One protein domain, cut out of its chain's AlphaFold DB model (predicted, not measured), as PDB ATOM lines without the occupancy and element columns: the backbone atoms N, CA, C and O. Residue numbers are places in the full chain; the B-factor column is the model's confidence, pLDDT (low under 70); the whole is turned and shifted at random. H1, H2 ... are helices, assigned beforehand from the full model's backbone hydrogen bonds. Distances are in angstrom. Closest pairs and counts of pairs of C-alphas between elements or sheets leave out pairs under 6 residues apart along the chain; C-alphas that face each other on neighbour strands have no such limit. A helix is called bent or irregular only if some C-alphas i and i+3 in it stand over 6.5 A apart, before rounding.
ATOM      1  N   SER A   4      17.573  -3.024 -33.289       80.38
ATOM      2  CA  SER A   4      18.891  -3.303 -33.878       80.38
ATOM      3  C   SER A   4      18.867  -3.453 -35.405       80.38
ATOM      4  O   SER A   4      19.763  -2.951 -36.079       80.38
ATOM      5  N   ARG A   5      17.828  -4.086 -35.974       85.25
ATOM      6  CA  ARG A   5      17.655  -4.213 -37.433       85.25
ATOM      7  C   ARG A   5      17.331  -2.870 -38.083       85.25
ATOM      8  O   ARG A   5      17.861  -2.579 -39.148       85.25
ATOM      9  N   ALA A   6      16.503  -2.053 -37.431       81.12
ATOM     10  CA  ALA A   6      16.199  -0.709 -37.913       81.12
ATOM     11  C   ALA A   6      17.451   0.185 -37.880       81.12
ATOM     12  O   ALA A   6      17.764   0.832 -38.874       81.12
ATOM     13  N   ASN A   7      18.225   0.149 -36.789       86.81
ATOM     14  CA  ASN A   7      19.478   0.895 -36.672       86.81
ATOM     15  C   ASN A   7      20.519   0.483 -37.730       86.81
ATOM     16  O   ASN A   7      21.182   1.340 -38.302       86.81
ATOM     17  N   ALA A   8      20.635  -0.817 -38.028       89.81
ATOM     18  CA  ALA A   8      21.503  -1.309 -39.098       89.81
ATOM     19  C   ALA A   8      21.045  -0.836 -40.494       89.81
ATOM     20  O   ALA A   8      21.881  -0.497 -41.329       89.81
ATOM     21  N   ALA A   9      19.732  -0.766 -40.739       88.94
ATOM     22  CA  ALA A   9      19.186  -0.233 -41.986       88.94
ATOM     23  C   ALA A   9      19.463   1.273 -42.149       88.94
ATOM     24  O   ALA A   9      19.861   1.692 -43.233       88.94
ATOM     25  N   PHE A  10      19.326   2.072 -41.081       90.25
ATOM     26  CA  PHE A  10      19.706   3.490 -41.101       90.25
ATOM     27  C   PHE A  10      21.210   3.687 -41.340       90.25
ATOM     28  O   PHE A  10      21.572   4.510 -42.175       90.25
ATOM     29  N   TRP A  11      22.073   2.887 -40.699       93.56
ATOM     30  CA  TRP A  11      23.521   2.887 -40.961       93.56
ATOM     31  C   TRP A  11      23.849   2.645 -42.432       93.56
ATOM     32  O   TRP A  11      24.639   3.382 -43.021       93.56
ATOM     33  N   LEU A  12      23.231   1.626 -43.032       94.94
ATOM     34  CA  LEU A  12      23.490   1.259 -44.419       94.94
ATOM     35  C   LEU A  12      22.956   2.324 -45.389       94.94
ATOM     36  O   LEU A  12      23.656   2.696 -46.324       94.94
ATOM     37  N   ALA A  13      21.773   2.888 -45.120       93.88
ATOM     38  CA  ALA A  13      21.220   3.999 -45.893       93.88
ATOM     39  C   ALA A  13      22.098   5.261 -45.812       93.88
ATOM     40  O   ALA A  13      22.432   5.835 -46.847       93.88
ATOM     41  N   TRP A  14      22.524   5.666 -44.611       95.06
ATOM     42  CA  TRP A  14      23.398   6.827 -44.410       95.06
ATOM     43  C   TRP A  14      24.747   6.642 -45.116       95.06
ATOM     44  O   TRP A  14      25.185   7.533 -45.842       95.06
ATOM     45  N   LEU A  15      25.359   5.455 -45.008       95.62
ATOM     46  CA  LEU A  15      26.598   5.127 -45.719       95.62
ATOM     47  C   LEU A  15      26.422   5.192 -47.245       95.62
ATOM     48  O   LEU A  15      27.284   5.736 -47.932       95.62
ATOM     49  N   CYS A  16      25.303   4.698 -47.785       96.25
ATOM     50  CA  CYS A  16      24.994   4.837 -49.210       96.25
ATOM     51  C   CYS A  16      24.889   6.309 -49.644       96.25
ATOM     52  O   CYS A  16      25.394   6.646 -50.713       96.25
ATOM     53  N   VAL A  17      24.299   7.191 -48.826       95.25
ATOM     54  CA  VAL A  17      24.238   8.634 -49.127       95.25
ATOM     55  C   VAL A  17      25.626   9.279 -49.049       95.25
ATOM     56  O   VAL A  17      25.964  10.059 -49.933       95.25
ATOM     57  N   VAL A  18      26.472   8.921 -48.075       96.12
ATOM     58  CA  VAL A  18      27.872   9.397 -48.001       96.12
ATOM     59  C   VAL A  18      28.670   8.994 -49.240       96.12
ATOM     60  O   VAL A  18      29.322   9.837 -49.854       96.12
ATOM     61  N   VAL A  19      28.593   7.723 -49.645       96.50
ATOM     62  CA  VAL A  19      29.266   7.224 -50.854       96.50
ATOM     63  C   VAL A  19      28.726   7.929 -52.101       96.50
ATOM     64  O   VAL A  19      29.504   8.310 -52.974       96.50
ATOM     65  N   TRP A  20      27.414   8.164 -52.176       95.38
ATOM     66  CA  TRP A  20      26.818   8.940 -53.261       95.38
ATOM     67  C   TRP A  20      27.353  10.383 -53.290       95.38
ATOM     68  O   TRP A  20      27.776  10.832 -54.355       95.38
ATOM     69  N   CYS A  21      27.432  11.074 -52.146       95.12
ATOM     70  CA  CYS A  21      27.971  12.437 -52.055       95.12
ATOM     71  C   CYS A  21      29.451  12.495 -52.466       95.12
ATOM     72  O   CYS A  21      29.836  13.386 -53.217       95.12
ATOM     73  N   TYR A  22      30.268  11.514 -52.067       93.94
ATOM     74  CA  TYR A  22      31.674  11.418 -52.478       93.94
ATOM     75  C   TYR A  22      31.852  11.388 -54.007       93.94
ATOM     76  O   TYR A  22      32.756  12.028 -54.546       93.94
ATOM     77  N   PHE A  23      30.969  10.689 -54.727       92.56
ATOM     78  CA  PHE A  23      31.012  10.638 -56.192       92.56
ATOM     79  C   PHE A  23      30.291  11.799 -56.890       92.56
ATOM     80  O   PHE A  23      30.613  12.087 -58.042       92.56
ATOM     81  N   ASN A  24      29.338  12.469 -56.232       92.00
ATOM     82  CA  ASN A  24      28.456  13.452 -56.872       92.00
ATOM     83  C   ASN A  24      28.655  14.901 -56.416       92.00
ATOM     84  O   ASN A  24      28.148  15.783 -57.101       92.00
ATOM     85  N   ASN A  25      29.404  15.177 -55.345       93.88
ATOM     86  CA  ASN A  25      29.518  16.517 -54.747       93.88
ATOM     87  C   ASN A  25      30.977  17.018 -54.732       93.88
ATOM     88  O   ASN A  25      31.369  17.802 -53.868       93.88
ATOM     89  N   TYR A  26      31.795  16.545 -55.680       91.81
ATOM     90  CA  TYR A  26      33.213  16.906 -55.805       91.81
ATOM     91  C   TYR A  26      33.447  18.308 -56.403       91.81
ATOM     92  O   TYR A  26      34.577  18.787 -56.398       91.81
ATOM     93  N   ASP A  27      32.419  18.951 -56.964       89.06
ATOM     94  CA  ASP A  27      32.468  20.277 -57.605       89.06
ATOM     95  C   ASP A  27      31.622  21.320 -56.868       89.06
ATOM     96  O   ASP A  27      31.089  22.252 -57.459       89.06
ATOM     97  N   ASP A  28      31.508  21.152 -55.559       91.12
ATOM     98  CA  ASP A  28      30.904  22.117 -54.656       91.12
ATOM     99  C   ASP A  28      31.966  22.567 -53.644       91.12
ATOM    100  O   ASP A  28      32.348  21.764 -52.794       91.12
ATOM    101  N   PRO A  29      32.474  23.809 -53.720       86.38
ATOM    102  CA  PRO A  29      33.487  24.322 -52.795       86.38
ATOM    103  C   PRO A  29      33.097  24.284 -51.309       86.38
ATOM    104  O   PRO A  29      33.978  24.358 -50.457       86.38
ATOM    105  N   SER A  30      31.804  24.157 -50.985       87.12
ATOM    106  CA  SER A  30      31.293  24.039 -49.610       87.12
ATOM    107  C   SER A  30      31.094  22.591 -49.135       87.12
ATOM    108  O   SER A  30      30.690  22.362 -47.996       87.12
ATOM    109  N   SER A  31      31.378  21.610 -49.997       92.06
ATOM    110  CA  SER A  31      31.322  20.174 -49.710       92.06
ATOM    111  C   SER A  31      32.650  19.672 -49.143       92.06
ATOM    112  O   SER A  31      33.720  19.987 -49.663       92.06
ATOM    113  N   ILE A  32      32.609  18.782 -48.146       93.81
ATOM    114  CA  ILE A  32      33.821  18.078 -47.677       93.81
ATOM    115  C   ILE A  32      34.386  17.124 -48.746       93.81
ATOM    116  O   ILE A  32      35.546  16.724 -48.688       93.81
ATOM    117  N   PHE A  33      33.566  16.759 -49.733       94.06
ATOM    118  CA  PHE A  33      33.938  15.876 -50.837       94.06
ATOM    119  C   PHE A  33      34.589  16.626 -52.014       94.06
ATOM    120  O   PHE A  33      34.882  16.005 -53.037       94.06
ATOM    121  N   TYR A  34      34.800  17.942 -51.889       91.00
ATOM    122  CA  TYR A  34      35.347  18.802 -52.935       91.00
ATOM    123  C   TYR A  34      36.724  18.344 -53.443       91.00
ATOM    124  O   TYR A  34      37.680  18.191 -52.685       91.00
ATOM    125  N   ASP A  35      36.845  18.194 -54.761       87.81
ATOM    126  CA  ASP A  35      38.085  17.865 -55.460       87.81
ATOM    127  C   ASP A  35      38.350  18.940 -56.517       87.81
ATOM    128  O   ASP A  35      37.836  18.889 -57.640       87.81
ATOM    129  N   ARG A  36      39.204  19.908 -56.163       83.56
ATOM    130  CA  ARG A  36      39.587  21.030 -57.033       83.56
ATOM    131  C   ARG A  36      40.059  20.570 -58.421       83.56
ATOM    132  O   ARG A  36      39.769  21.236 -59.415       83.56
ATOM    133  N   ALA A 244      28.468  32.233 -42.640       77.56
ATOM    134  CA  ALA A 244      28.301  32.354 -41.188       77.56
ATOM    135  C   ALA A 244      27.241  33.399 -40.799       77.56
ATOM    136  O   ALA A 244      26.621  33.294 -39.742       77.56
ATOM    137  N   GLU A 245      26.995  34.375 -41.672       74.00
ATOM    138  CA  GLU A 245      26.000  35.433 -41.499       74.00
ATOM    139  C   GLU A 245      24.559  34.884 -41.534       74.00
ATOM    140  O   GLU A 245      23.660  35.461 -40.929       74.00
ATOM    141  N   GLU A 246      24.336  33.739 -42.189       79.00
ATOM    142  CA  GLU A 246      23.021  33.103 -42.354       79.00
ATOM    143  C   GLU A 246      22.702  32.056 -41.260       79.00
ATOM    144  O   GLU A 246      21.733  31.299 -41.382       79.00
ATOM    145  N   TRP A 247      23.493  31.982 -40.178       86.81
ATOM    146  CA  TRP A 247      23.367  30.923 -39.162       86.81
ATOM    147  C   TRP A 247      21.973  30.834 -38.520       86.81
ATOM    148  O   TRP A 247      21.536  29.733 -38.180       86.81
ATOM    149  N   LEU A 248      21.265  31.964 -38.379       89.06
ATOM    150  CA  LEU A 248      19.891  32.010 -37.870       89.06
ATOM    151  C   LEU A 248      18.939  31.242 -38.790       89.06
ATOM    152  O   LEU A 248      18.266  30.324 -38.334       89.06
ATOM    153  N   THR A 249      18.967  31.528 -40.093       85.62
ATOM    154  CA  THR A 249      18.170  30.831 -41.113       85.62
ATOM    155  C   THR A 249      18.465  29.329 -41.121       85.62
ATOM    156  O   THR A 249      17.563  28.502 -41.261       85.62
ATOM    157  N   TYR A 250      19.731  28.941 -40.934       89.06
ATOM    158  CA  TYR A 250      20.118  27.531 -40.838       89.06
ATOM    159  C   TYR A 250      19.553  26.874 -39.570       89.06
ATOM    160  O   TYR A 250      19.025  25.759 -39.630       89.06
ATOM    161  N   ALA A 251      19.632  27.564 -38.430       91.81
ATOM    162  CA  ALA A 251      19.104  27.097 -37.156       91.81
ATOM    163  C   ALA A 251      17.571  26.966 -37.184       91.81
ATOM    164  O   ALA A 251      17.048  25.945 -36.744       91.81
ATOM    165  N   GLU A 252      16.855  27.935 -37.759       92.31
ATOM    166  CA  GLU A 252      15.398  27.904 -37.950       92.31
ATOM    167  C   GLU A 252      14.945  26.665 -38.729       92.31
ATOM    168  O   GLU A 252      14.050  25.946 -38.279       92.31
ATOM    169  N   VAL A 253      15.599  26.356 -39.856       88.31
ATOM    170  CA  VAL A 253      15.303  25.149 -40.646       88.31
ATOM    171  C   VAL A 253      15.579  23.880 -39.834       88.31
ATOM    172  O   VAL A 253      14.739  22.979 -39.801       88.31
ATOM    173  N   VAL A 254      16.715  23.805 -39.131       92.69
ATOM    174  CA  VAL A 254      17.059  22.652 -38.282       92.69
ATOM    175  C   VAL A 254      16.028  22.453 -37.164       92.69
ATOM    176  O   VAL A 254      15.488  21.351 -37.021       92.69
ATOM    177  N   PHE A 255      15.699  23.500 -36.404       94.50
ATOM    178  CA  PHE A 255      14.699  23.439 -35.335       94.50
ATOM    179  C   PHE A 255      13.300  23.125 -35.875       94.50
ATOM    180  O   PHE A 255      12.585  22.325 -35.269       94.50
ATOM    181  N   GLY A 256      12.927  23.666 -37.039       92.88
ATOM    182  CA  GLY A 256      11.672  23.361 -37.725       92.88
ATOM    183  C   GLY A 256      11.542  21.877 -38.080       92.88
ATOM    184  O   GLY A 256      10.522  21.256 -37.774       92.88
ATOM    185  N   VAL A 257      12.591  21.264 -38.641       89.25
ATOM    186  CA  VAL A 257      12.606  19.819 -38.938       89.25
ATOM    187  C   VAL A 257      12.508  18.985 -37.654       89.25
ATOM    188  O   VAL A 257      11.730  18.028 -37.604       89.25
ATOM    189  N   TYR A 258      13.226  19.363 -36.590       93.44
ATOM    190  CA  TYR A 258      13.100  18.721 -35.276       93.44
ATOM    191  C   TYR A 258      11.674  18.816 -34.711       93.44
ATOM    192  O   TYR A 258      11.141  17.813 -34.231       93.44
ATOM    193  N   ALA A 259      11.036  19.986 -34.803       94.56
ATOM    194  CA  ALA A 259       9.674  20.217 -34.331       94.56
ATOM    195  C   ALA A 259       8.640  19.390 -35.113       94.56
ATOM    196  O   ALA A 259       7.808  18.718 -34.503       94.56
ATOM    197  N   VAL A 260       8.722  19.356 -36.449       93.38
ATOM    198  CA  VAL A 260       7.833  18.535 -37.293       93.38
ATOM    199  C   VAL A 260       7.966  17.050 -36.947       93.38
ATOM    200  O   VAL A 260       6.958  16.370 -36.743       93.38
ATOM    201  N   LEU A 261       9.193  16.538 -36.812       89.81
ATOM    202  CA  LEU A 261       9.418  15.139 -36.442       89.81
ATOM    203  C   LEU A 261       8.951  14.826 -35.017       89.81
ATOM    204  O   LEU A 261       8.410  13.744 -34.781       89.81
ATOM    205  N   LEU A 262       9.097  15.763 -34.075       91.75
ATOM    206  CA  LEU A 262       8.559  15.634 -32.721       91.75
ATOM    207  C   LEU A 262       7.027  15.556 -32.732       91.75
ATOM    208  O   LEU A 262       6.466  14.684 -32.071       91.75
ATOM    209  N   LEU A 263       6.345  16.394 -33.518       93.38
ATOM    210  CA  LEU A 263       4.887  16.346 -33.677       93.38
ATOM    211  C   LEU A 263       4.424  15.019 -34.296       93.38
ATOM    212  O   LEU A 263       3.506  14.387 -33.770       93.38
ATOM    213  N   VAL A 264       5.099  14.537 -35.347       89.88
ATOM    214  CA  VAL A 264       4.838  13.212 -35.945       89.88
ATOM    215  C   VAL A 264       5.040  12.098 -34.914       89.88
ATOM    216  O   VAL A 264       4.197  11.207 -34.792       89.88
ATOM    217  N   PHE A 265       6.114  12.152 -34.125       86.75
ATOM    218  CA  PHE A 265       6.377  11.186 -33.061       86.75
ATOM    219  C   PHE A 265       5.296  11.202 -31.969       86.75
ATOM    220  O   PHE A 265       4.831  10.139 -31.549       86.75
ATOM    221  N   LEU A 266       4.864  12.386 -31.525       87.88
ATOM    222  CA  LEU A 266       3.805  12.544 -30.526       87.88
ATOM    223  C   LEU A 266       2.458  12.016 -31.037       87.88
ATOM    224  O   LEU A 266       1.768  11.313 -30.297       87.88
ATOM    225  N   GLU A 267       2.112  12.267 -32.300       88.25
ATOM    226  CA  GLU A 267       0.886  11.756 -32.922       88.25
ATOM    227  C   GLU A 267       0.920  10.229 -33.096       88.25
ATOM    228  O   GLU A 267      -0.046   9.540 -32.754       88.25
ATOM    229  N   LEU A 268       2.052   9.662 -33.532       83.56
ATOM    230  CA  LEU A 268       2.251   8.209 -33.564       83.56
ATOM    231  C   LEU A 268       2.126   7.602 -32.161       83.56
ATOM    232  O   LEU A 268       1.441   6.594 -31.987       83.56
ATOM    233  N   ARG A 269       2.713   8.237 -31.139       80.81
ATOM    234  CA  ARG A 269       2.611   7.806 -29.737       80.81
ATOM    235  C   ARG A 269       1.177   7.887 -29.209       80.81
ATOM    236  O   ARG A 269       0.760   6.997 -28.467       80.81
ATOM    237  N   ARG A 270       0.417   8.918 -29.597       82.12
ATOM    238  CA  ARG A 270      -1.007   9.080 -29.263       82.12
ATOM    239  C   ARG A 270      -1.832   7.943 -29.862       82.12
ATOM    240  O   ARG A 270      -2.548   7.276 -29.123       82.12
ATOM    241  N   ARG A 271      -1.665   7.656 -31.159       79.06
ATOM    242  CA  ARG A 271      -2.328   6.527 -31.841       79.06
ATOM    243  C   ARG A 271      -1.945   5.180 -31.226       79.06
ATOM    244  O   ARG A 271      -2.812   4.349 -30.986       79.06
ATOM    245  N   HIS A 272      -0.671   4.978 -30.893       70.81
ATOM    246  CA  HIS A 272      -0.190   3.714 -30.328       70.81
ATOM    247  C   HIS A 272      -0.677   3.463 -28.884       70.81
ATOM    248  O   HIS A 272      -0.802   2.305 -28.480       70.81
ATOM    249  N   LYS A 273      -1.002   4.517 -28.118       64.00
ATOM    250  CA  LYS A 273      -1.663   4.413 -26.801       64.00
ATOM    251  C   LYS A 273      -3.145   4.012 -26.869       64.00
ATOM    252  O   LYS A 273      -3.693   3.643 -25.838       64.00
ATOM    253  N   ILE A 274      -3.779   4.088 -28.041       55.44
ATOM    254  CA  ILE A 274      -5.192   3.715 -28.255       55.44
ATOM    255  C   ILE A 274      -5.321   2.211 -28.616       55.44
ATOM    256  O   ILE A 274      -6.421   1.673 -28.702       55.44
ATOM    257  N   GLY A 275      -4.196   1.498 -28.783       54.59
ATOM    258  CA  GLY A 275      -4.154   0.045 -28.993       54.59
ATOM    259  C   GLY A 275      -4.417  -0.794 -27.724       54.59
ATOM    260  O   GLY A 275      -4.417  -0.266 -26.611       54.59
ATOM    261  N   PRO A 276      -4.628  -2.119 -27.869       47.78
ATOM    262  CA  PRO A 276      -5.110  -2.980 -26.788       47.78
ATOM    263  C   PRO A 276      -4.148  -3.056 -25.594       47.78
ATOM    264  O   PRO A 276      -2.956  -3.341 -25.726       47.78
ATOM    265  N   SER A 277      -4.699  -2.832 -24.400       51.91
ATOM    266  CA  SER A 277      -3.955  -2.793 -23.139       51.91
ATOM    267  C   SER A 277      -3.692  -4.200 -22.595       51.91
ATOM    268  O   SER A 277      -4.575  -4.826 -22.021       51.91
ATOM    269  N   GLU A 287      10.745  -0.403 -26.744       75.50
ATOM    270  CA  GLU A 287      11.330  -0.405 -28.095       75.50
ATOM    271  C   GLU A 287      10.985   0.878 -28.871       75.50
ATOM    272  O   GLU A 287      11.859   1.455 -29.511       75.50
ATOM    273  N   PHE A 288       9.747   1.374 -28.762       78.50
ATOM    274  CA  PHE A 288       9.297   2.607 -29.415       78.50
ATOM    275  C   PHE A 288      10.048   3.852 -28.910       78.50
ATOM    276  O   PHE A 288      10.551   4.636 -29.713       78.50
ATOM    277  N   ASN A 289      10.203   4.009 -27.590       82.19
ATOM    278  CA  ASN A 289      10.984   5.111 -27.015       82.19
ATOM    279  C   ASN A 289      12.479   5.019 -27.383       82.19
ATOM    280  O   ASN A 289      13.115   6.041 -27.625       82.19
ATOM    281  N   PHE A 290      13.045   3.809 -27.449       83.69
ATOM    282  CA  PHE A 290      14.437   3.608 -27.862       83.69
ATOM    283  C   PHE A 290      14.648   3.947 -29.347       83.69
ATOM    284  O   PHE A 290      15.620   4.615 -29.692       83.69
ATOM    285  N   MET A 291      13.705   3.574 -30.220       81.88
ATOM    286  CA  MET A 291      13.703   4.007 -31.622       81.88
ATOM    287  C   MET A 291      13.609   5.531 -31.757       81.88
ATOM    288  O   MET A 291      14.307   6.103 -32.587       81.88
ATOM    289  N   ALA A 292      12.807   6.196 -30.920       83.94
ATOM    290  CA  ALA A 292      12.734   7.655 -30.888       83.94
ATOM    291  C   ALA A 292      14.082   8.287 -30.515       83.94
ATOM    292  O   ALA A 292      14.553   9.178 -31.215       83.94
ATOM    293  N   ALA A 293      14.732   7.785 -29.460       87.50
ATOM    294  CA  ALA A 293      16.051   8.255 -29.040       87.50
ATOM    295  C   ALA A 293      17.110   8.064 -30.142       87.50
ATOM    296  O   ALA A 293      17.893   8.975 -30.396       87.50
ATOM    297  N   LEU A 294      17.097   6.931 -30.857       89.00
ATOM    298  CA  LEU A 294      17.968   6.727 -32.022       89.00
ATOM    299  C   LEU A 294      17.692   7.737 -33.144       89.00
ATOM    300  O   LEU A 294      18.636   8.248 -33.742       89.00
ATOM    301  N   VAL A 295      16.426   8.046 -33.436       88.38
ATOM    302  CA  VAL A 295      16.084   9.040 -34.464       88.38
ATOM    303  C   VAL A 295      16.548  10.436 -34.045       88.38
ATOM    304  O   VAL A 295      17.340  11.039 -34.760       88.38
ATOM    305  N   PHE A 296      16.125  10.942 -32.884       90.69
ATOM    306  CA  PHE A 296      16.394  12.330 -32.486       90.69
ATOM    307  C   PHE A 296      17.844  12.603 -32.062       90.69
ATOM    308  O   PHE A 296      18.336  13.705 -32.311       90.69
ATOM    309  N   CYS A 297      18.527  11.632 -31.445       90.75
ATOM    310  CA  CYS A 297      19.848  11.839 -30.838       90.75
ATOM    311  C   CYS A 297      21.019  11.251 -31.645       90.75
ATOM    312  O   CYS A 297      22.164  11.551 -31.319       90.75
ATOM    313  N   LEU A 298      20.766  10.426 -32.670       91.81
ATOM    314  CA  LEU A 298      21.814   9.873 -33.543       91.81
ATOM    315  C   LEU A 298      21.543  10.173 -35.020       91.81
ATOM    316  O   LEU A 298      22.346  10.844 -35.663       91.81
ATOM    317  N   TRP A 299      20.413   9.712 -35.562       92.19
ATOM    318  CA  TRP A 299      20.171   9.780 -37.006       92.19
ATOM    319  C   TRP A 299      19.849  11.181 -37.514       92.19
ATOM    320  O   TRP A 299      20.337  11.554 -38.575       92.19
ATOM    321  N   MET A 300      19.107  11.982 -36.749       91.31
ATOM    322  CA  MET A 300      18.858  13.381 -37.089       91.31
ATOM    323  C   MET A 300      20.146  14.220 -37.088       91.31
ATOM    324  O   MET A 300      20.434  14.811 -38.130       91.31
ATOM    325  N   PRO A 301      20.987  14.213 -36.031       94.12
ATOM    326  CA  PRO A 301      22.292  14.869 -36.073       94.12
ATOM    327  C   PRO A 301      23.180  14.371 -37.219       94.12
ATOM    328  O   PRO A 301      23.796  15.182 -37.902       94.12
ATOM    329  N   ALA A 302      23.216  13.059 -37.484       93.88
ATOM    330  CA  ALA A 302      24.032  12.487 -38.557       93.88
ATOM    331  C   ALA A 302      23.555  12.884 -39.967       93.88
ATOM    332  O   ALA A 302      24.380  13.055 -40.866       93.88
ATOM    333  N   LEU A 303      22.244  13.041 -40.182       93.19
ATOM    334  CA  LEU A 303      21.684  13.525 -41.448       93.19
ATOM    335  C   LEU A 303      21.883  15.036 -41.623       93.19
ATOM    336  O   LEU A 303      22.197  15.469 -42.725       93.19
ATOM    337  N   ILE A 304      21.768  15.824 -40.551       92.69
ATOM    338  CA  ILE A 304      22.050  17.268 -40.574       92.69
ATOM    339  C   ILE A 304      23.543  17.517 -40.829       92.69
ATOM    340  O   ILE A 304      23.894  18.324 -41.684       92.69
ATOM    341  N   ALA A 305      24.434  16.779 -40.161       92.75
ATOM    342  CA  ALA A 305      25.868  16.835 -40.437       92.75
ATOM    343  C   ALA A 305      26.168  16.471 -41.899       92.75
ATOM    344  O   ALA A 305      26.902  17.192 -42.569       92.75
ATOM    345  N   LEU A 306      25.546  15.407 -42.424       93.94
ATOM    346  CA  LEU A 306      25.705  15.010 -43.823       93.94
ATOM    347  C   LEU A 306      25.153  16.055 -44.806       93.94
ATOM    348  O   LEU A 306      25.750  16.253 -45.856       93.94
ATOM    349  N   PHE A 307      24.069  16.755 -44.464       92.62
ATOM    350  CA  PHE A 307      23.538  17.873 -45.246       92.62
ATOM    351  C   PHE A 307      24.577  19.002 -45.369       92.62
ATOM    352  O   PHE A 307      24.943  19.372 -46.481       92.62
ATOM    353  N   PHE A 308      25.164  19.475 -44.267       92.12
ATOM    354  CA  PHE A 308      26.229  20.484 -44.359       92.12
ATOM    355  C   PHE A 308      27.478  19.951 -45.087       92.12
ATOM    356  O   PHE A 308      27.987  20.615 -45.989       92.12
ATOM    357  N   MET A 309      27.921  18.723 -44.787       93.69
ATOM    358  CA  MET A 309      29.064  18.074 -45.452       93.69
ATOM    359  C   MET A 309      28.871  17.870 -46.962       93.69
ATOM    360  O   MET A 309      29.856  17.848 -47.697       93.69
ATOM    361  N   ALA A 310      27.632  17.701 -47.431       93.50
ATOM    362  CA  ALA A 310      27.302  17.521 -48.842       93.50
ATOM    363  C   ALA A 310      27.507  18.795 -49.680       93.50
ATOM    364  O   ALA A 310      27.637  18.682 -50.899       93.50
ATOM    365  N   GLY A 311      27.555  19.968 -49.048       91.69
ATOM    366  CA  GLY A 311      27.695  21.260 -49.715       91.69
ATOM    367  C   GLY A 311      26.368  21.853 -50.207       91.69
ATOM    368  O   GLY A 311      25.440  21.153 -50.634       91.69
TER     369      GLY A 311
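Overview. This is residues 4 to 36, 244 to 277 and 287 to 311 of the 717 residues of the protein "N-acetyltransferase domain-containing protein" of Purpureocillium lilacinum (UniProt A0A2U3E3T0). Three long helices lie in one flat, loosely joined layer, with the bent H3 between H1 and H2; H1 and H3 run one way and H2 runs back. The free beginning of H2, residues 244 to 249, sticks out from the layer's edge, and the unnamed residues 25 to 36 lie beyond the end of H1. The printed part has 92 residues with three named helices, H1, H2 and H3 along the chain, and no named strand; its class is all helix. It is loose, with a radius of gyration of the C-alphas of 16.7 A, and spans 60 by 33 by 15 A.

Arrangement. Start at H1, residues 4 to 24; its residues 14 to 21 alone only just touch H3b, residues 300 to 310, with 3 pairs of C-alphas within 8 A, the closest being Cys 21 and Ala 310 at 6.1 A. These two run the same way at a shallow tilt of 10 degrees. H2, residues 244 to 272, is apart from H1. H2 is close to but not clearly touching H3a, residues 287 to 297, running opposite ways at a shallow tilt of 6 degrees; their closest C-alphas, of Phe 265 and Ala 292, are 7.6 A apart. Every O i to N i+4 pair is within hydrogen-bond range in H1, H3a and H3b, and 23 of 25 are in H2.

Along the chain. Find C-alpha 4 at (18.891, -3.303, -33.878); H1 runs 30.0 A from there to C-alpha 24. H2 begins at (28.301, 32.354, -41.188) and is 41.8 A long; it is irregular, with C-alphas 245 and 248 7.9 A apart. H3, residues 287 to 310, was assigned as one helix by its hydrogen bonds but is bent, with C-alphas 297 and 300 6.5 A apart. Its arms H3a, 15.2 A, and H3b, 15.1 A, stand at a shallow tilt of 34 degrees, only just short of steep; H3b ends at (27.302, 17.521, -48.842).

Size, cuts and confidence. Look for two cuts: C-alphas 36 and 244 are 22.5 A apart, and C-alphas 277 and 287 are 16.2 A apart. The two C-alphas farthest apart, of Arg 36 and Ser 277, are 60.1 A apart. The mean pLDDT of the printed part is 87.4, and residues 273 to 277 are under 70.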